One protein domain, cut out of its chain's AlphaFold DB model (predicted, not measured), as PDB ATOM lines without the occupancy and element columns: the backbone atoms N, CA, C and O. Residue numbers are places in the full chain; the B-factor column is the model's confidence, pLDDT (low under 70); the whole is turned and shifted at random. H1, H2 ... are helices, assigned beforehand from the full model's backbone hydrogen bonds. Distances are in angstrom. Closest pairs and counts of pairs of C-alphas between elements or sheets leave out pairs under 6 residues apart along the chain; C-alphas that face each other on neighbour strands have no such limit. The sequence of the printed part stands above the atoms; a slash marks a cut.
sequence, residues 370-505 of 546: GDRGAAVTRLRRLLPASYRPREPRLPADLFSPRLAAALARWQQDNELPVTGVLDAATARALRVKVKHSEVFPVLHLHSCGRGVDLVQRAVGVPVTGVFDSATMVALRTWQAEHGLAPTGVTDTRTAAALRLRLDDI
ATOM      1  N   GLY A 370     -19.154 -33.311  40.587       60.41
ATOM      2  CA  GLY A 370     -18.145 -33.091  39.545       60.41
ATOM      3  C   GLY A 370     -18.540 -32.044  38.500       60.41
ATOM      4  O   GLY A 370     -17.651 -31.424  37.911       60.41
ATOM      5  N   ASP A 371     -19.838 -31.772  38.337       63.50
ATOM      6  CA  ASP A 371     -20.336 -30.784  37.377       63.50
ATOM      7  C   ASP A 371     -19.915 -29.360  37.727       63.50
ATOM      8  O   ASP A 371     -19.722 -29.009  38.897       63.50
ATOM      9  N   ARG A 372     -19.806 -28.501  36.706       66.62
ATOM     10  CA  ARG A 372     -19.463 -27.085  36.881       66.62
ATOM     11  C   ARG A 372     -20.355 -26.139  36.088       66.62
ATOM     12  O   ARG A 372     -20.920 -26.495  35.057       66.62
ATOM     13  N   GLY A 373     -20.428 -24.893  36.545       58.16
ATOM     14  CA  GLY A 373     -20.971 -23.768  35.790       58.16
ATOM     15  C   GLY A 373     -22.287 -23.205  36.330       58.16
ATOM     16  O   GLY A 373     -22.741 -23.505  37.434       58.16
ATOM     17  N   ALA A 374     -22.921 -22.346  35.528       61.88
ATOM     18  CA  ALA A 374     -24.042 -21.507  35.964       61.88
ATOM     19  C   ALA A 374     -25.259 -22.290  36.496       61.88
ATOM     20  O   ALA A 374     -25.990 -21.784  37.354       61.88
ATOM     21  N   ALA A 375     -25.477 -23.518  36.012       65.06
ATOM     22  CA  ALA A 375     -26.540 -24.402  36.485       65.06
ATOM     23  C   ALA A 375     -26.305 -24.841  37.941       65.06
ATOM     24  O   ALA A 375     -27.222 -24.763  38.758       65.06
ATOM     25  N   VAL A 376     -25.062 -25.172  38.300       76.12
ATOM     26  CA  VAL A 376     -24.658 -25.507  39.673       76.12
ATOM     27  C   VAL A 376     -24.751 -24.286  40.586       76.12
ATOM     28  O   VAL A 376     -25.311 -24.365  41.681       76.12
ATOM     29  N   THR A 377     -24.292 -23.116  40.128       77.75
ATOM     30  CA  THR A 377     -24.438 -21.868  40.897       77.75
ATOM     31  C   THR A 377     -25.913 -21.556  41.174       77.75
ATOM     32  O   THR A 377     -26.269 -21.041  42.235       77.75
ATOM     33  N   ARG A 378     -26.800 -21.874  40.222       80.12
ATOM     34  CA  ARG A 378     -28.246 -21.711  40.380       80.12
ATOM     35  C   ARG A 378     -28.842 -22.752  41.332       80.12
ATOM     36  O   ARG A 378     -29.621 -22.350  42.189       80.12
ATOM     37  N   LEU A 379     -28.445 -24.023  41.246       83.12
ATOM     38  CA  LEU A 379     -28.838 -25.071  42.197       83.12
ATOM     39  C   LEU A 379     -28.483 -24.676  43.637       83.12
ATOM     40  O   LEU A 379     -29.346 -24.714  44.509       83.12
ATOM     41  N   ARG A 380     -27.255 -24.196  43.881       87.62
ATOM     42  CA  ARG A 380     -26.825 -23.726  45.212       87.62
ATOM     43  C   ARG A 380     -27.740 -22.634  45.778       87.62
ATOM     44  O   ARG A 380     -27.971 -22.600  46.982       87.62
ATOM     45  N   ARG A 381     -28.274 -21.748  44.927       85.19
ATOM     46  CA  ARG A 381     -29.242 -20.712  45.334       85.19
ATOM     47  C   ARG A 381     -30.658 -21.253  45.544       85.19
ATOM     48  O   ARG A 381     -31.385 -20.682  46.349       85.19
ATOM     49  N   LEU A 382     -31.049 -22.310  44.833       85.94
ATOM     50  CA  LEU A 382     -32.364 -22.943  44.977       85.94
ATOM     51  C   LEU A 382     -32.458 -23.815  46.228       85.94
ATOM     52  O   LEU A 382     -33.512 -23.855  46.854       85.94
ATOM     53  N   LEU A 383     -31.360 -24.465  46.619       88.19
ATOM     54  CA  LEU A 383     -31.319 -25.255  47.843       88.19
ATOM     55  C   LEU A 383     -31.578 -24.343  49.060       88.19
ATOM     56  O   LEU A 383     -30.993 -23.247  49.116       88.19
ATOM     57  N   PRO A 384     -32.430 -24.731  50.031       89.75
ATOM     58  CA  PRO A 384     -32.683 -23.900  51.204       89.75
ATOM     59  C   PRO A 384     -31.394 -23.639  51.987       89.75
ATOM     60  O   PRO A 384     -30.502 -24.486  52.039       89.75
ATOM     61  N   ALA A 385     -31.287 -22.457  52.601       88.00
ATOM     62  CA  ALA A 385     -30.046 -22.005  53.233       88.00
ATOM     63  C   ALA A 385     -29.511 -22.971  54.308       88.00
ATOM     64  O   ALA A 385     -28.297 -23.107  54.425       88.00
ATOM     65  N   SER A 386     -30.397 -23.676  55.021       89.56
ATOM     66  CA  SER A 386     -30.052 -24.694  56.026       89.56
ATOM     67  C   SER A 386     -29.309 -25.907  55.456       89.56
ATOM     68  O   SER A 386     -28.527 -26.528  56.167       89.56
ATOM     69  N   TYR A 387     -29.506 -26.225  54.176       88.69
ATOM     70  CA  TYR A 387     -28.858 -27.357  53.514       88.69
ATOM     71  C   TYR A 387     -27.587 -26.945  52.763       88.69
ATOM     72  O   TYR A 387     -26.778 -27.803  52.420       88.69
ATOM     73  N   ARG A 388     -27.361 -25.648  52.506       90.69
ATOM     74  CA  ARG A 388     -26.202 -25.182  51.725       90.69
ATOM     75  C   ARG A 388     -24.890 -25.466  52.472       90.69
ATOM     76  O   ARG A 388     -24.684 -24.926  53.560       90.69
ATOM     77  N   PRO A 389     -23.957 -26.244  51.894       84.75
ATOM     78  CA  PRO A 389     -22.680 -26.513  52.542       84.75
ATOM     79  C   PRO A 389     -21.798 -25.252  52.567       84.75
ATOM     80  O   PRO A 389     -21.739 -24.498  51.592       84.75
ATOM     81  N   ARG A 390     -21.072 -25.029  53.671       85.19
ATOM     82  CA  ARG A 390     -20.035 -23.985  53.761       85.19
ATOM     83  C   ARG A 390     -18.726 -24.494  53.158       85.19
ATOM     84  O   ARG A 390     -18.088 -25.388  53.710       85.19
ATOM     85  N   GLU A 391     -18.316 -23.912  52.034       80.31
ATOM     86  CA  GLU A 391     -17.154 -24.374  51.258       80.31
ATOM     87  C   GLU A 391     -16.310 -23.212  50.692       80.31
ATOM     88  O   GLU A 391     -16.134 -23.110  49.483       80.31
ATOM     89  N   PRO A 392     -15.755 -22.323  51.536       75.69
ATOM     90  CA  PRO A 392     -15.090 -21.093  51.081       75.69
ATOM     91  C   PRO A 392     -13.823 -21.322  50.240       75.69
ATOM     92  O   PRO A 392     -13.332 -20.395  49.609       75.69
ATOM     93  N   ARG A 393     -13.282 -22.545  50.241       72.00
ATOM     94  CA  ARG A 393     -12.079 -22.931  49.487       72.00
ATOM     95  C   ARG A 393     -12.387 -23.621  48.154       72.00
ATOM     96  O   ARG A 393     -11.454 -24.027  47.471       72.00
ATOM     97  N   LEU A 394     -13.663 -23.794  47.799       66.56
ATOM     98  CA  LEU A 394     -14.073 -24.420  46.541       66.56
ATOM     99  C   LEU A 394     -14.766 -23.404  45.622       66.56
ATOM    100  O   LEU A 394     -15.481 -22.529  46.117       66.56
ATOM    101  N   PRO A 395     -14.602 -23.520  44.290       71.88
ATOM    102  CA  PRO A 395     -15.318 -22.679  43.337       71.88
ATOM    103  C   PRO A 395     -16.838 -22.765  43.528       71.88
ATOM    104  O   PRO A 395     -17.406 -23.852  43.656       71.88
ATOM    105  N   ALA A 396     -17.517 -21.616  43.528       76.25
ATOM    106  CA  ALA A 396     -18.963 -21.533  43.764       76.25
ATOM    107  C   ALA A 396     -19.811 -22.166  42.644       76.25
ATOM    108  O   ALA A 396     -21.012 -22.386  42.807       76.25
ATOM    109  N   ASP A 397     -19.205 -22.436  41.497       73.81
ATOM    110  CA  ASP A 397     -19.807 -23.095  40.350       73.81
ATOM    111  C   ASP A 397     -19.525 -24.603  40.309       73.81
ATOM    112  O   ASP A 397     -20.028 -25.251  39.405       73.81
ATOM    113  N   LEU A 398     -18.786 -25.175  41.269       75.25
ATOM    114  CA  LEU A 398     -18.508 -26.614  41.360       75.25
ATOM    115  C   LEU A 398     -19.592 -27.365  42.143       75.25
ATOM    116  O   LEU A 398     -19.960 -26.968  43.256       75.25
ATOM    117  N   PHE A 399     -20.064 -28.490  41.604       77.38
ATOM    118  CA  PHE A 399     -20.935 -29.425  42.301       77.38
ATOM    119  C   PHE A 399     -20.064 -30.370  43.126       77.38
ATOM    120  O   PHE A 399     -19.616 -31.415  42.670       77.38
ATOM    121  N   SER A 400     -19.750 -29.947  44.346       78.38
ATOM    122  CA  SER A 400     -18.839 -30.672  45.226       78.38
ATOM    123  C   SER A 400     -19.495 -31.911  45.853       78.38
ATOM    124  O   SER A 400     -20.724 -31.962  45.972       78.38
ATOM    125  N   PRO A 401     -18.698 -32.857  46.383       78.00
ATOM    126  CA  PRO A 401     -19.222 -33.970  47.174       78.00
ATOM    127  C   PRO A 401     -20.089 -33.515  48.359       78.00
ATOM    128  O   PRO A 401     -21.099 -34.141  48.669       78.00
ATOM    129  N   ARG A 402     -19.756 -32.386  49.008       82.75
ATOM    130  CA  ARG A 402     -20.576 -31.868  50.117       82.75
ATOM    131  C   ARG A 402     -21.883 -31.252  49.638       82.75
ATOM    132  O   ARG A 402     -22.862 -31.309  50.377       82.75
ATOM    133  N   LEU A 403     -21.915 -30.666  48.438       85.25
ATOM    134  CA  LEU A 403     -23.162 -30.212  47.830       85.25
ATOM    135  C   LEU A 403     -24.027 -31.401  47.406       85.25
ATOM    136  O   LEU A 403     -25.236 -31.343  47.602       85.25
ATOM    137  N   ALA A 404     -23.433 -32.486  46.902       83.50
ATOM    138  CA  ALA A 404     -24.161 -33.712  46.566       83.50
ATOM    139  C   ALA A 404     -24.763 -34.354  47.822       83.50
ATOM    140  O   ALA A 404     -25.957 -34.627  47.869       83.50
ATOM    141  N   ALA A 405     -23.982 -34.462  48.902       82.25
ATOM    142  CA  ALA A 405     -24.476 -34.924  50.198       82.25
ATOM    143  C   ALA A 405     -25.555 -33.998  50.789       82.25
ATOM    144  O   ALA A 405     -26.481 -34.457  51.451       82.25
ATOM    145  N   ALA A 406     -25.447 -32.685  50.576       88.88
ATOM    146  CA  ALA A 406     -26.475 -31.733  50.983       88.88
ATOM    147  C   ALA A 406     -27.783 -31.900  50.210       88.88
ATOM    148  O   ALA A 406     -28.852 -31.811  50.812       88.88
ATOM    149  N   LEU A 407     -27.693 -32.150  48.906       88.94
ATOM    150  CA  LEU A 407     -28.855 -32.425  48.076       88.94
ATOM    151  C   LEU A 407     -29.484 -33.776  48.432       88.94
ATOM    152  O   LEU A 407     -30.699 -33.841  48.537       88.94
ATOM    153  N   ALA A 408     -28.673 -34.800  48.716       83.81
ATOM    154  CA  ALA A 408     -29.132 -36.107  49.187       83.81
ATOM    155  C   ALA A 408     -29.928 -36.007  50.496       83.81
ATOM    156  O   ALA A 408     -31.028 -36.540  50.591       83.81
ATOM    157  N   ARG A 409     -29.424 -35.255  51.484       88.69
ATOM    158  CA  ARG A 409     -30.176 -34.994  52.726       88.69
ATOM    159  C   ARG A 409     -31.490 -34.274  52.454       88.69
ATOM    160  O   ARG A 409     -32.518 -34.638  52.998       88.69
ATOM    161  N   TRP A 410     -31.465 -33.273  51.577       91.69
ATOM    162  CA  TRP A 410     -32.682 -32.562  51.207       91.69
ATOM    163  C   TRP A 410     -33.695 -33.478  50.505       91.69
ATOM    164  O   TRP A 410     -34.881 -33.383  50.790       91.69
ATOM    165  N   GLN A 411     -33.251 -34.379  49.625       88.56
ATOM    166  CA  GLN A 411     -34.110 -35.383  48.989       88.56
ATOM    167  C   GLN A 411     -34.735 -36.317  50.023       88.56
ATOM    168  O   GLN A 411     -35.945 -36.511  49.998       88.56
ATOM    169  N   GLN A 412     -33.925 -36.823  50.957       87.69
ATOM    170  CA  GLN A 412     -34.383 -37.665  52.058       87.69
ATOM    171  C   GLN A 412     -35.462 -36.960  52.894       87.69
ATOM    172  O   GLN A 412     -36.532 -37.519  53.108       87.69
ATOM    173  N   ASP A 413     -35.226 -35.705  53.283       87.62
ATOM    174  CA  ASP A 413     -36.157 -34.907  54.093       87.62
ATOM    175  C   ASP A 413     -37.425 -34.471  53.324       87.62
ATOM    176  O   ASP A 413     -38.347 -33.912  53.915       87.62
ATOM    177  N   ASN A 414     -37.471 -34.688  52.004       86.19
ATOM    178  CA  ASN A 414     -38.622 -34.397  51.137       86.19
ATOM    179  C   ASN A 414     -39.212 -35.671  50.505       86.19
ATOM    180  O   ASN A 414     -39.954 -35.560  49.530       86.19
ATOM    181  N   GLU A 415     -38.880 -36.852  51.042       87.25
ATOM    182  CA  GLU A 415     -39.409 -38.155  50.602       87.25
ATOM    183  C   GLU A 415     -39.168 -38.435  49.104       87.25
ATOM    184  O   GLU A 415     -39.982 -39.037  48.406       87.25
ATOM    185  N   LEU A 416     -38.026 -37.976  48.587       80.38
ATOM    186  CA  LEU A 416     -37.579 -38.229  47.217       80.38
ATOM    187  C   LEU A 416     -36.539 -39.358  47.184       80.38
ATOM    188  O   LEU A 416     -35.828 -39.562  48.174       80.38
ATOM    189  N   PRO A 417     -36.356 -40.033  46.032       77.19
ATOM    190  CA  PRO A 417     -35.211 -40.911  45.819       77.19
ATOM    191  C   PRO A 417     -33.894 -40.214  46.195       77.19
ATOM    192  O   PRO A 417     -33.590 -39.122  45.706       77.19
ATOM    193  N   VAL A 418     -33.110 -40.838  47.079       79.94
ATOM    194  CA  VAL A 418     -31.883 -40.253  47.650       79.94
ATOM    195  C   VAL A 418     -30.714 -40.459  46.685       79.94
ATOM    196  O   VAL A 418     -29.823 -41.278  46.897       79.94
ATOM    197  N   THR A 419     -30.737 -39.732  45.574       75.69
ATOM    198  CA  THR A 419     -29.750 -39.862  44.492       75.69
ATOM    199  C   THR A 419     -28.508 -38.997  44.704       75.69
ATOM    200  O   THR A 419     -27.455 -39.275  44.134       75.69
ATOM    201  N   GLY A 420     -28.611 -37.916  45.486       78.38
ATOM    202  CA  GLY A 420     -27.583 -36.875  45.597       78.38
ATOM    203  C   GLY A 420     -27.361 -36.071  44.308       78.38
ATOM    204  O   GLY A 420     -26.410 -35.290  44.226       78.38
ATOM    205  N   VAL A 421     -28.231 -36.253  43.311       81.00
ATOM    206  CA  VAL A 421     -28.188 -35.667  41.965       81.00
ATOM    207  C   VAL A 421     -29.398 -34.747  41.793       81.00
ATOM    208  O   VAL A 421     -30.475 -35.012  42.313       81.00
ATOM    209  N   LEU A 422     -29.267 -33.657  41.039       78.19
ATOM    210  CA  LEU A 422     -30.423 -32.860  40.626       78.19
ATOM    211  C   LEU A 422     -31.178 -33.576  39.500       78.19
ATOM    212  O   LEU A 422     -31.074 -33.194  38.339       78.19
ATOM    213  N   ASP A 423     -31.902 -34.632  39.843       73.06
ATOM    214  CA  ASP A 423     -32.774 -35.362  38.925       73.06
ATOM    215  C   ASP A 423     -34.119 -34.660  38.691       73.06
ATOM    216  O   ASP A 423     -34.402 -33.585  39.226       73.06
ATOM    217  N   ALA A 424     -34.960 -35.251  37.839       70.12
ATOM    218  CA  ALA A 424     -36.241 -34.662  37.475       70.12
ATOM    219  C   ALA A 424     -37.195 -34.545  38.680       70.12
ATOM    220  O   ALA A 424     -37.929 -33.558  38.773       70.12
ATOM    221  N   ALA A 425     -37.177 -35.505  39.610       73.31
ATOM    222  CA  ALA A 425     -37.992 -35.468  40.825       73.31
ATOM    223  C   ALA A 425     -37.542 -34.329  41.754       73.31
ATOM    224  O   ALA A 425     -38.349 -33.493  42.164       73.31
ATOM    225  N   THR A 426     -36.236 -34.218  41.963       81.50
ATOM    226  CA  THR A 426     -35.576 -33.179  42.758       81.50
ATOM    227  C   THR A 426     -35.781 -31.795  42.150       81.50
ATOM    228  O   THR A 426     -36.118 -30.843  42.852       81.50
ATOM    229  N   ALA A 427     -35.658 -31.667  40.828       78.25
ATOM    230  CA  ALA A 427     -35.916 -30.426  40.108       78.25
ATOM    231  C   ALA A 427     -37.380 -29.982  40.253       78.25
ATOM    232  O   ALA A 427     -37.623 -28.813  40.560       78.25
ATOM    233  N   ARG A 428     -38.352 -30.898  40.100       76.50
ATOM    234  CA  ARG A 428     -39.782 -30.606  40.316       76.50
ATOM    235  C   ARG A 428     -40.057 -30.154  41.747       76.50
ATOM    236  O   ARG A 428     -40.738 -29.147  41.937       76.50
ATOM    237  N   ALA A 429     -39.487 -30.841  42.734       80.75
ATOM    238  CA  ALA A 429     -39.643 -30.499  44.144       80.75
ATOM    239  C   ALA A 429     -39.002 -29.136  44.489       80.75
ATOM    240  O   ALA A 429     -39.583 -28.340  45.227       80.75
ATOM    241  N   LEU A 430     -37.886 -28.778  43.840       83.38
ATOM    242  CA  LEU A 430     -37.286 -27.432  43.873       83.38
ATOM    243  C   LEU A 430     -38.014 -26.402  42.981       83.38
ATOM    244  O   LEU A 430     -37.522 -25.288  42.786       83.38
ATOM    245  N   ARG A 431     -39.192 -26.747  42.439       82.19
ATOM    246  CA  ARG A 431     -40.039 -25.918  41.554       82.19
ATOM    247  C   ARG A 431     -39.370 -25.474  40.267       82.19
ATOM    248  O   ARG A 431     -39.698 -24.431  39.695       82.19
ATOM    249  N   VAL A 432     -38.446 -26.281  39.779       73.00
ATOM    250  CA  VAL A 432     -37.865 -26.101  38.464       73.00
ATOM    251  C   VAL A 432     -38.662 -26.906  37.444       73.00
ATOM    252  O   VAL A 432     -38.814 -28.117  37.557       73.00
ATOM    253  N   LYS A 433     -39.186 -26.218  36.426       66.75
ATOM    254  CA  LYS A 433     -39.966 -26.836  35.345       66.75
ATOM    255  C   LYS A 433     -39.070 -27.695  34.449       66.75
ATOM    256  O   LYS A 433     -38.382 -27.138  33.612       66.75
ATOM    257  N   VAL A 434     -39.071 -29.016  34.580       59.25
ATOM    258  CA  VAL A 434     -38.267 -29.920  33.729       59.25
ATOM    259  C   VAL A 434     -38.949 -30.152  32.374       59.25
ATOM    260  O   VAL A 434     -40.165 -30.317  32.329       59.25
ATOM    261  N   LYS A 435     -38.186 -30.125  31.268       55.50
ATOM    262  CA  LYS A 435     -38.713 -30.299  29.896       55.50
ATOM    263  C   LYS A 435     -38.626 -31.734  29.363       55.50
ATOM    264  O   LYS A 435     -39.299 -32.038  28.384       55.50
ATOM    265  N   HIS A 436     -37.817 -32.596  29.982       51.31
ATOM    266  CA  HIS A 436     -37.602 -33.978  29.544       51.31
ATOM    267  C   HIS A 436     -37.758 -34.967  30.706       51.31
ATOM    268  O   HIS A 436     -37.440 -34.638  31.851       51.31
ATOM    269  N   SER A 437     -38.250 -36.168  30.395       50.44
ATOM    270  CA  SER A 437     -38.321 -37.321  31.295       50.44
ATOM    271  C   SER A 437     -37.011 -38.117  31.236       50.44
ATOM    272  O   SER A 437     -36.630 -38.581  30.168       50.44
ATOM    273  N   GLU A 438     -36.344 -38.185  32.388       55.72
ATOM    274  CA  GLU A 438     -35.290 -39.110  32.844       55.72
ATOM    275  C   GLU A 438     -34.290 -39.692  31.828       55.72
ATOM    276  O   GLU A 438     -34.592 -40.542  30.997       55.72
ATOM    277  N   VAL A 439     -33.029 -39.283  32.003       56.44
ATOM    278  CA  VAL A 439     -31.830 -39.812  31.342       56.44
ATOM    279  C   VAL A 439     -30.821 -40.141  32.451       56.44
ATOM    280  O   VAL A 439     -30.801 -39.454  33.468       56.44
ATOM    281  N   PHE A 440     -29.991 -41.176  32.314       63.12
ATOM    282  CA  PHE A 440     -28.883 -41.402  33.257       63.12
ATOM    283  C   PHE A 440     -27.927 -40.184  33.241       63.12
ATOM    284  O   PHE A 440     -27.678 -39.649  32.155       63.12
ATOM    285  N   PRO A 441     -27.417 -39.696  34.392       66.56
ATOM    286  CA  PRO A 441     -26.540 -38.527  34.419       66.56
ATOM    287  C   PRO A 441     -25.289 -38.767  33.572       66.56
ATOM    288  O   PRO A 441     -24.707 -39.849  33.604       66.56
ATOM    289  N   VAL A 442     -24.862 -37.746  32.826       63.69
ATOM    290  CA  VAL A 442     -23.626 -37.846  32.048       63.69
ATOM    291  C   VAL A 442     -22.447 -37.885  33.017       63.69
ATOM    292  O   VAL A 442     -22.219 -36.910  33.727       63.69
ATOM    293  N   LEU A 443     -21.701 -38.992  33.052       69.88
ATOM    294  CA  LEU A 443     -20.521 -39.124  33.916       69.88
ATOM    295  C   LEU A 443     -19.240 -38.931  33.109       69.88
ATOM    296  O   LEU A 443     -19.090 -39.481  32.019       69.88
ATOM    297  N   HIS A 444     -18.305 -38.158  33.641       67.25
ATOM    298  CA  HIS A 444     -17.035 -37.831  33.003       67.25
ATOM    299  C   HIS A 444     -15.931 -37.704  34.051       67.25
ATOM    300  O   HIS A 444     -16.174 -37.829  35.247       67.25
ATOM    301  N   LEU A 445     -14.707 -37.395  33.616       49.25
ATOM    302  CA  LEU A 445     -13.587 -37.138  34.518       49.25
ATOM    303  C   LEU A 445     -13.979 -36.129  35.618       49.25
ATOM    304  O   LEU A 445     -14.505 -35.056  35.322       49.25
ATOM    305  N   HIS A 446     -13.697 -36.480  36.871       52.75
ATOM    306  CA  HIS A 446     -14.064 -35.785  38.109       52.75
ATOM    307  C   HIS A 446     -15.522 -35.914  38.570       52.75
ATOM    308  O   HIS A 446     -15.841 -35.389  39.640       52.75
ATOM    309  N   SER A 447     -16.388 -36.621  37.836       67.88
ATOM    310  CA  SER A 447     -17.685 -37.031  38.376       67.88
ATOM    311  C   SER A 447     -17.491 -37.895  39.624       67.88
ATOM    312  O   SER A 447     -16.470 -38.572  39.758       67.88
ATOM    313  N   CYS A 448     -18.442 -37.887  40.557       68.69
ATOM    314  CA  CYS A 448     -18.342 -38.715  41.760       68.69
ATOM    315  C   CYS A 448     -19.689 -39.277  42.235       68.69
ATOM    316  O   CYS A 448     -20.749 -38.769  41.866       68.69
ATOM    317  N   GLY A 449     -19.645 -40.316  43.071       73.50
ATOM    318  CA  GLY A 449     -20.815 -40.928  43.706       73.50
ATOM    319  C   GLY A 449     -21.279 -42.233  43.054       73.50
ATOM    320  O   GLY A 449     -20.613 -42.791  42.187       73.50
ATOM    321  N   ARG A 450     -22.456 -42.719  43.461       79.75
ATOM    322  CA  ARG A 450     -22.925 -44.091  43.188       79.75
ATOM    323  C   ARG A 450     -23.028 -44.458  41.704       79.75
ATOM    324  O   ARG A 450     -22.787 -45.604  41.341       79.75
ATOM    325  N   GLY A 451     -23.321 -43.490  40.834       81.06
ATOM    326  CA  GLY A 451     -23.287 -43.694  39.381       81.06
ATOM    327  C   GLY A 451     -21.884 -44.026  38.858       81.06
ATOM    328  O   GLY A 451     -21.739 -44.872  37.980       81.06
ATOM    329  N   VAL A 452     -20.846 -43.414  39.433       83.31
ATOM    330  CA  VAL A 452     -19.447 -43.722  39.107       83.31
ATOM    331  C   VAL A 452     -19.081 -45.112  39.601       83.31
ATOM    332  O   VAL A 452     -18.456 -45.855  38.851       83.31
ATOM    333  N   ASP A 453     -19.532 -45.506  40.796       88.56
ATOM    334  CA  ASP A 453     -19.281 -46.860  41.300       88.56
ATOM    335  C   ASP A 453     -19.810 -47.931  40.337       88.56
ATOM    336  O   ASP A 453     -19.173 -48.963  40.120       88.56
ATOM    337  N   LEU A 454     -20.999 -47.697  39.771       89.19
ATOM    338  CA  LEU A 454     -21.634 -48.599  38.811       89.19
ATOM    339  C   LEU A 454     -20.842 -48.684  37.501       89.19
ATOM    340  O   LEU A 454     -20.625 -49.787  37.004       89.19
ATOM    341  N   VAL A 455     -20.352 -47.554  36.982       88.19
ATOM    342  CA  VAL A 455     -19.477 -47.541  35.799       88.19
ATOM    343  C   VAL A 455     -18.166 -48.267  36.083       88.19
ATOM    344  O   VAL A 455     -17.774 -49.120  35.295       88.19
ATOM    345  N   GLN A 456     -17.512 -47.991  37.214       93.94
ATOM    346  CA  GLN A 456     -16.236 -48.610  37.591       93.94
ATOM    347  C   GLN A 456     -16.345 -50.132  37.712       93.94
ATOM    348  O   GLN A 456     -15.493 -50.851  37.188       93.94
ATOM    349  N   ARG A 457     -17.438 -50.626  38.310       95.00
ATOM    350  CA  ARG A 457     -17.758 -52.061  38.336       95.00
ATOM    351  C   ARG A 457     -17.947 -52.636  36.936       95.00
ATOM    352  O   ARG A 457     -17.430 -53.710  36.655       95.00
ATOM    353  N   ALA A 458     -18.669 -51.929  36.070       92.56
ATOM    354  CA  ALA A 458     -18.991 -52.411  34.733       92.56
ATOM    355  C   ALA A 458     -17.782 -52.428  33.777       92.56
ATOM    356  O   ALA A 458     -17.708 -53.302  32.918       92.56
ATOM    357  N   VAL A 459     -16.824 -51.506  33.941       90.62
ATOM    358  CA  VAL A 459     -15.599 -51.437  33.116       90.62
ATOM    359  C   VAL A 459     -14.381 -52.111  33.759       90.62
ATOM    360  O   VAL A 459     -13.294 -52.074  33.190       90.62
ATOM    361  N   GLY A 460     -14.542 -52.725  34.935       93.19
ATOM    362  CA  GLY A 460     -13.511 -53.553  35.567       93.19
ATOM    363  C   GLY A 460     -12.346 -52.789  36.205       93.19
ATOM    364  O   GLY A 460     -11.224 -53.292  36.209       93.19
ATOM    365  N   VAL A 461     -12.584 -51.594  36.756       89.00
ATOM    366  CA  VAL A 461     -11.575 -50.824  37.515       89.00
ATOM    367  C   VAL A 461     -11.906 -50.778  39.011       89.00
ATOM    368  O   VAL A 461     -13.061 -51.006  39.386       89.00
ATOM    369  N   PRO A 462     -10.932 -50.473  39.896       92.44
ATOM    370  CA  PRO A 462     -11.209 -50.282  41.315       92.44
ATOM    371  C   PRO A 462     -12.338 -49.274  41.551       92.44
ATOM    372  O   PRO A 462     -12.352 -48.187  40.974       92.44
ATOM    373  N   VAL A 463     -13.280 -49.637  42.422       91.44
ATOM    374  CA  VAL A 463     -14.427 -48.793  42.772       91.44
ATOM    375  C   VAL A 463     -13.977 -47.744  43.784       91.44
ATOM    376  O   VAL A 463     -13.929 -48.003  44.985       91.44
ATOM    377  N   THR A 464     -13.599 -46.571  43.290       82.44
ATOM    378  CA  THR A 464     -13.161 -45.428  44.104       82.44
ATOM    379  C   THR A 464     -14.283 -44.417  44.342       82.44
ATOM    380  O   THR A 464     -14.149 -43.537  45.192       82.44
ATOM    381  N   GLY A 465     -15.369 -44.503  43.565       74.56
ATOM    382  CA  GLY A 465     -16.465 -43.536  43.566       74.56
ATOM    383  C   GLY A 465     -16.093 -42.160  43.030       74.56
ATOM    384  O   GLY A 465     -16.889 -41.222  43.125       74.56
ATOM    385  N   VAL A 466     -14.906 -42.033  42.430       73.62
ATOM    386  CA  VAL A 466     -14.436 -40.850  41.711       73.62
ATOM    387  C   VAL A 466     -14.033 -41.267  40.308       73.62
ATOM    388  O   VAL A 466     -13.211 -42.158  40.118       73.62
ATOM    389  N   PHE A 467     -14.605 -40.599  39.317       64.75
ATOM    390  CA  PHE A 467     -14.358 -40.879  37.916       64.75
ATOM    391  C   PHE A 467     -13.007 -40.266  37.554       64.75
ATOM    392  O   PHE A 467     -12.905 -39.103  37.171       64.75
ATOM    393  N   ASP A 468     -11.944 -41.023  37.768       56.34
ATOM    394  CA  ASP A 468     -10.563 -40.612  37.557       56.34
ATOM    395  C   ASP A 468     -10.054 -40.974  36.152       56.34
ATOM    396  O   ASP A 468     -10.778 -41.495  35.297       56.34
ATOM    397  N   SER A 469      -8.786 -40.659  35.886       55.88
ATOM    398  CA  SER A 469      -8.163 -40.940  34.594       55.88
ATOM    399  C   SER A 469      -8.131 -42.439  34.280       55.88
ATOM    400  O   SER A 469      -8.255 -42.804  33.113       55.88
ATOM    401  N   ALA A 470      -8.016 -43.304  35.295       58.88
ATOM    402  CA  ALA A 470      -8.051 -44.755  35.119       58.88
ATOM    403  C   ALA A 470      -9.447 -45.225  34.675       58.88
ATOM    404  O   ALA A 470      -9.569 -45.981  33.713       58.88
ATOM    405  N   THR A 471     -10.498 -44.689  35.298       65.81
ATOM    406  CA  THR A 471     -11.902 -44.937  34.939       65.81
ATOM    407  C   THR A 471     -12.214 -44.457  33.520       65.81
ATOM    408  O   THR A 471     -12.839 -45.178  32.745       65.81
ATOM    409  N   MET A 472     -11.732 -43.270  33.137       55.31
ATOM    410  CA  MET A 472     -11.900 -42.734  31.782       55.31
ATOM    411  C   MET A 472     -11.226 -43.616  30.726       55.31
ATOM    412  O   MET A 472     -11.830 -43.893  29.692       55.31
ATOM    413  N   VAL A 473      -9.984 -44.046  30.967       52.31
ATOM    414  CA  VAL A 473      -9.239 -44.909  30.038       52.31
ATOM    415  C   VAL A 473      -9.925 -46.265  29.890       52.31
ATOM    416  O   VAL A 473     -10.158 -46.693  28.763       52.31
ATOM    417  N   ALA A 474     -10.331 -46.894  30.995       69.31
ATOM    418  CA  ALA A 474     -11.055 -48.162  30.955       69.31
ATOM    419  C   ALA A 474     -12.401 -48.045  30.227       69.31
ATOM    420  O   ALA A 474     -12.741 -48.901  29.413       69.31
ATOM    421  N   LEU A 475     -13.138 -46.946  30.436       74.25
ATOM    422  CA  LEU A 475     -14.392 -46.710  29.728       74.25
ATOM    423  C   LEU A 475     -14.186 -46.499  28.222       74.25
ATOM    424  O   LEU A 475     -15.004 -46.975  27.440       74.25
ATOM    425  N   ARG A 476     -13.104 -45.832  27.792       60.81
ATOM    426  CA  ARG A 476     -12.774 -45.694  26.359       60.81
ATOM    427  C   ARG A 476     -12.535 -47.046  25.702       60.81
ATOM    428  O   ARG A 476     -13.054 -47.282  24.614       60.81
ATOM    429  N   THR A 477     -11.776 -47.914  26.368       66.12
ATOM    430  CA  THR A 477     -11.516 -49.281  25.903       66.12
ATOM    431  C   THR A 477     -12.819 -50.068  25.802       66.12
ATOM    432  O   THR A 477     -13.148 -50.568  24.730       66.12
ATOM    433  N   TRP A 478     -13.626 -50.062  26.866       93.25
ATOM    434  CA  TRP A 478     -14.919 -50.742  26.895       93.25
ATOM    435  C   TRP A 478     -15.871 -50.241  25.796       93.25
ATOM    436  O   TRP A 478     -16.495 -51.035  25.097       93.25
ATOM    437  N   GLN A 479     -15.957 -48.923  25.584       80.31
ATOM    438  CA  GLN A 479     -16.776 -48.324  24.523       80.31
ATOM    439  C   GLN A 479     -16.342 -48.792  23.131       80.31
ATOM    440  O   GLN A 479     -17.201 -49.164  22.332       80.31
ATOM    441  N   ALA A 480     -15.035 -48.808  22.850       69.94
ATOM    442  CA  ALA A 480     -14.506 -49.282  21.573       69.94
ATOM    443  C   ALA A 480     -14.855 -50.759  21.323       69.94
ATOM    444  O   ALA A 480     -15.304 -51.106  20.232       69.94
ATOM    445  N   GLU A 481     -14.718 -51.606  22.346       83.19
ATOM    446  CA  GLU A 481     -15.049 -53.037  22.283       83.19
ATOM    447  C   GLU A 481     -16.546 -53.298  22.048       83.19
ATOM    448  O   GLU A 481     -16.914 -54.296  21.433       83.19
ATOM    449  N   HIS A 482     -17.413 -52.379  22.481       87.44
ATOM    450  CA  HIS A 482     -18.870 -52.493  22.359       87.44
ATOM    451  C   HIS A 482     -19.448 -51.677  21.187       87.44
ATOM    452  O   HIS A 482     -20.655 -51.430  21.131       87.44
ATOM    453  N   GLY A 483     -18.604 -51.249  20.237       78.31
ATOM    454  CA  GLY A 483     -19.037 -50.543  19.024       78.31
ATOM    455  C   GLY A 483     -19.575 -49.128  19.277       78.31
ATOM    456  O   GLY A 483     -20.365 -48.605  18.486       78.31
ATOM    457  N   LEU A 484     -19.174 -48.507  20.387       66.50
ATOM    458  CA  LEU A 484     -19.486 -47.126  20.747       66.50
ATOM    459  C   LEU A 484     -18.287 -46.208  20.468       66.50
ATOM    460  O   LEU A 484     -17.141 -46.645  20.386       66.50
ATOM    461  N   ALA A 485     -18.540 -44.902  20.356       54.28
ATOM    462  CA  ALA A 485     -17.461 -43.922  20.268       54.28
ATOM    463  C   ALA A 485     -16.654 -43.910  21.589       54.28
ATOM    464  O   ALA A 485     -17.265 -43.713  22.644       54.28
ATOM    465  N   PRO A 486     -15.313 -44.068  21.562       60.09
ATOM    466  CA  PRO A 486     -14.472 -44.168  22.760       60.09
ATOM    467  C   PRO A 486     -14.201 -42.787  23.369       60.09
ATOM    468  O   PRO A 486     -13.078 -42.280  23.392       60.09
ATOM    469  N   THR A 487     -15.257 -42.129  23.834       53.00
ATOM    470  CA  THR A 487     -15.207 -40.768  24.378       53.00
ATOM    471  C   THR A 487     -14.616 -40.740  25.789       53.00
ATOM    472  O   THR A 487     -13.953 -39.769  26.166       53.00
ATOM    473  N   GLY A 488     -14.787 -41.821  26.557       48.66
ATOM    474  CA  GLY A 488     -14.468 -41.869  27.986       48.66
ATOM    475  C   GLY A 488     -15.498 -41.130  28.841       48.66
ATOM    476  O   GLY A 488     -15.211 -40.783  29.983       48.66
ATOM    477  N   VAL A 489     -16.681 -40.877  28.278       65.44
ATOM    478  CA  VAL A 489     -17.827 -40.232  28.921       65.44
ATOM    479  C   VAL A 489     -18.994 -41.212  28.926       65.44
ATOM    480  O   VAL A 489     -19.304 -41.816  27.903       65.44
ATOM    481  N   THR A 490     -19.662 -41.360  30.066       72.50
ATOM    482  CA  THR A 490     -20.895 -42.146  30.185       72.50
ATOM    483  C   THR A 490     -22.079 -41.273  29.789       72.50
ATOM    484  O   THR A 490     -22.687 -40.631  30.634       72.50
ATOM    485  N   ASP A 491     -22.374 -41.198  28.493       62.62
ATOM    486  CA  ASP A 491     -23.585 -40.558  27.969       62.62
ATOM    487  C   ASP A 491     -24.795 -41.513  27.989       62.62
ATOM    488  O   ASP A 491     -24.689 -42.660  28.422       62.62
ATOM    489  N   THR A 492     -25.962 -41.076  27.502       65.56
ATOM    490  CA  THR A 492     -27.185 -41.904  27.461       65.56
ATOM    491  C   THR A 492     -26.978 -43.236  26.744       65.56
ATOM    492  O   THR A 492     -27.519 -44.258  27.159       65.56
ATOM    493  N   ARG A 493     -26.198 -43.232  25.659       68.44
ATOM    494  CA  ARG A 493     -25.957 -44.420  24.840       68.44
ATOM    495  C   ARG A 493     -25.034 -45.397  25.560       68.44
ATOM    496  O   ARG A 493     -25.286 -46.596  25.554       68.44
ATOM    497  N   THR A 494     -24.010 -44.868  26.215       76.88
ATOM    498  CA  THR A 494     -23.063 -45.630  27.025       76.88
ATOM    499  C   THR A 494     -23.744 -46.193  28.269       76.88
ATOM    500  O   THR A 494     -23.604 -47.377  28.545       76.88
ATOM    501  N   ALA A 495     -24.554 -45.399  28.975       80.81
ATOM    502  CA  ALA A 495     -25.335 -45.858  30.123       80.81
ATOM    503  C   ALA A 495     -26.316 -46.975  29.739       80.81
ATOM    504  O   ALA A 495     -26.392 -47.986  30.432       80.81
ATOM    505  N   ALA A 496     -27.007 -46.843  28.600       80.19
ATOM    506  CA  ALA A 496     -27.886 -47.891  28.085       80.19
ATOM    507  C   ALA A 496     -27.117 -49.178  27.742       80.19
ATOM    508  O   ALA A 496     -27.574 -50.271  28.076       80.19
ATOM    509  N   ALA A 497     -25.937 -49.060  27.126       84.44
ATOM    510  CA  ALA A 497     -25.083 -50.203  26.808       84.44
ATOM    511  C   ALA A 497     -24.530 -50.890  28.072       84.44
ATOM    512  O   ALA A 497     -24.473 -52.114  28.129       84.44
ATOM    513  N   LEU A 498     -24.210 -50.110  29.110       88.19
ATOM    514  CA  LEU A 498     -23.831 -50.590  30.444       88.19
ATOM    515  C   LEU A 498     -25.037 -51.077  31.273       88.19
ATOM    516  O   LEU A 498     -24.857 -51.547  32.394       88.19
ATOM    517  N   ARG A 499     -26.263 -50.971  30.736       89.50
ATOM    518  CA  ARG A 499     -27.540 -51.307  31.393       89.50
ATOM    519  C   ARG A 499     -27.796 -50.546  32.698       89.50
ATOM    520  O   ARG A 499     -28.476 -51.060  33.579       89.50
ATOM    521  N   LEU A 500     -27.289 -49.321  32.803       83.50
ATOM    522  CA  LEU A 500     -27.451 -48.465  33.975       83.50
ATOM    523  C   LEU A 500     -28.735 -47.634  33.884       83.50
ATOM    524  O   LEU A 500     -29.014 -47.005  32.858       83.50
ATOM    525  N   ARG A 501     -29.498 -47.596  34.977       78.25
ATOM    526  CA  ARG A 501     -30.734 -46.821  35.139       78.25
ATOM    527  C   ARG A 501     -30.616 -45.839  36.299       78.25
ATOM    528  O   ARG A 501     -29.737 -45.944  37.151       78.25
ATOM    529  N   LEU A 502     -31.508 -44.850  36.324       67.94
ATOM    530  CA  LEU A 502     -31.530 -43.841  37.383       67.94
ATOM    531  C   LEU A 502     -31.854 -44.463  38.756       67.94
ATOM    532  O   LEU A 502     -31.221 -44.110  39.750       67.94
ATOM    533  N   ASP A 503     -32.751 -45.451  38.787       71.75
ATOM    534  CA  ASP A 503     -33.122 -46.208  39.993       71.75
ATOM    535  C   ASP A 503     -31.922 -46.931  40.625       71.75
ATOM    536  O   ASP A 503     -31.805 -47.033  41.851       71.75
ATOM    537  N   ASP A 504     -30.954 -47.342  39.797       74.94
ATOM    538  CA  ASP A 504     -29.725 -47.981  40.262       74.94
ATOM    539  C   ASP A 504     -28.850 -47.017  41.069       74.94
ATOM    540  O   ASP A 504     -28.053 -47.473  41.886       74.94
ATOM    541  N   ILE A 505     -29.008 -45.698  40.895       71.69
ATOM    542  CA  ILE A 505     -28.308 -44.658  41.664       71.69
ATOM    543  C   ILE A 505     -29.025 -44.384  42.995       71.69
ATOM    544  O   ILE A 505     -28.345 -44.184  44.002       71.69
TER     545      ILE A 505
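AT A GLANCE: This is residues 370 to 505 of the 546 residues of the protein "Unannotated protein" of freshwater metagenome (UniProt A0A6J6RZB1). Two small lobes stand side by side, each made of three short helices set among loops: H1, H2 and H3 in the first, H4, H5 and H6 in the second. Residues 430 to 449, with no named element, run from the first lobe to the second, and within each lobe the helices are loosely gathered, H4 and H5 alone touching. The printed part has 136 residues with six named helices, H1 to H6 in chain order, and no named strand. Its class is all helix, though under half of the residues, 56 of 136, are in named elements. The whole is compact, with a radius of gyration of the C-alphas of 15.3 A and spans of 46 by 34 by 23 A.

IN THESE COORDINATES: Find C-alpha 374 at (-24.042, -21.507, 35.964); from there H1 runs through residues 374 to 382, 12.4 A. Go on to C-alpha 401 at (-19.222, -33.970, 47.174), where H2 begins; it covers residues 401 to 412, 16.4 A. H3 is short, residues 424 to 429, 8.6 A. Past the long stretch you reach H4, residues 450 to 459, 14.5 A, and then H5, residues 469 to 481, the longest at 18.6 A. H6, residues 492 to 497, spans 8.6 A and ends at C-alpha 497, (-25.083, -50.203, 26.808).

HOW THE PARTS SIT: Start with H1 and H2, which are close but not clearly touching: the closest C-alphas, of Arg 380 and Leu 403, are 7.9 A apart. They run the same way at a steep tilt of 46 degrees. H2 and H3 are also close but not clearly touching, with closest C-alphas Gln 411 and Thr 426 at 6.8 A; their steep tilt of 67 degrees is only just short of about perpendicular. H1 and H3 are apart, and so are H3 and H4. H4 and H5 touch, with closest C-alphas Val 459 and Leu 475 at 5.9 A, and run the same way at a steep tilt of 53 degrees. H5 and H6 are close but not clearly touching, with closest C-alphas Gln 479 and Thr 494 at 7.3 A. H4 and H6 are only just apart, at 8.3 A. Look at the backbone O and N atoms: in H1, H2, H3, H4, H5 and H6 every O i to N i+4 pair is within hydrogen-bond range.

THE WHOLE: The two C-alphas farthest apart, of Ser 386 and Glu 481, are 46.6 A from each other. The printed part has no cut. The links H1 to H2, H2 to H3 and H3 to H4 are long. Mean pLDDT of the printed part is 75.5; 44 residues are under 70, among them residues 370 to 375, 433 to 448 and 467 to 474.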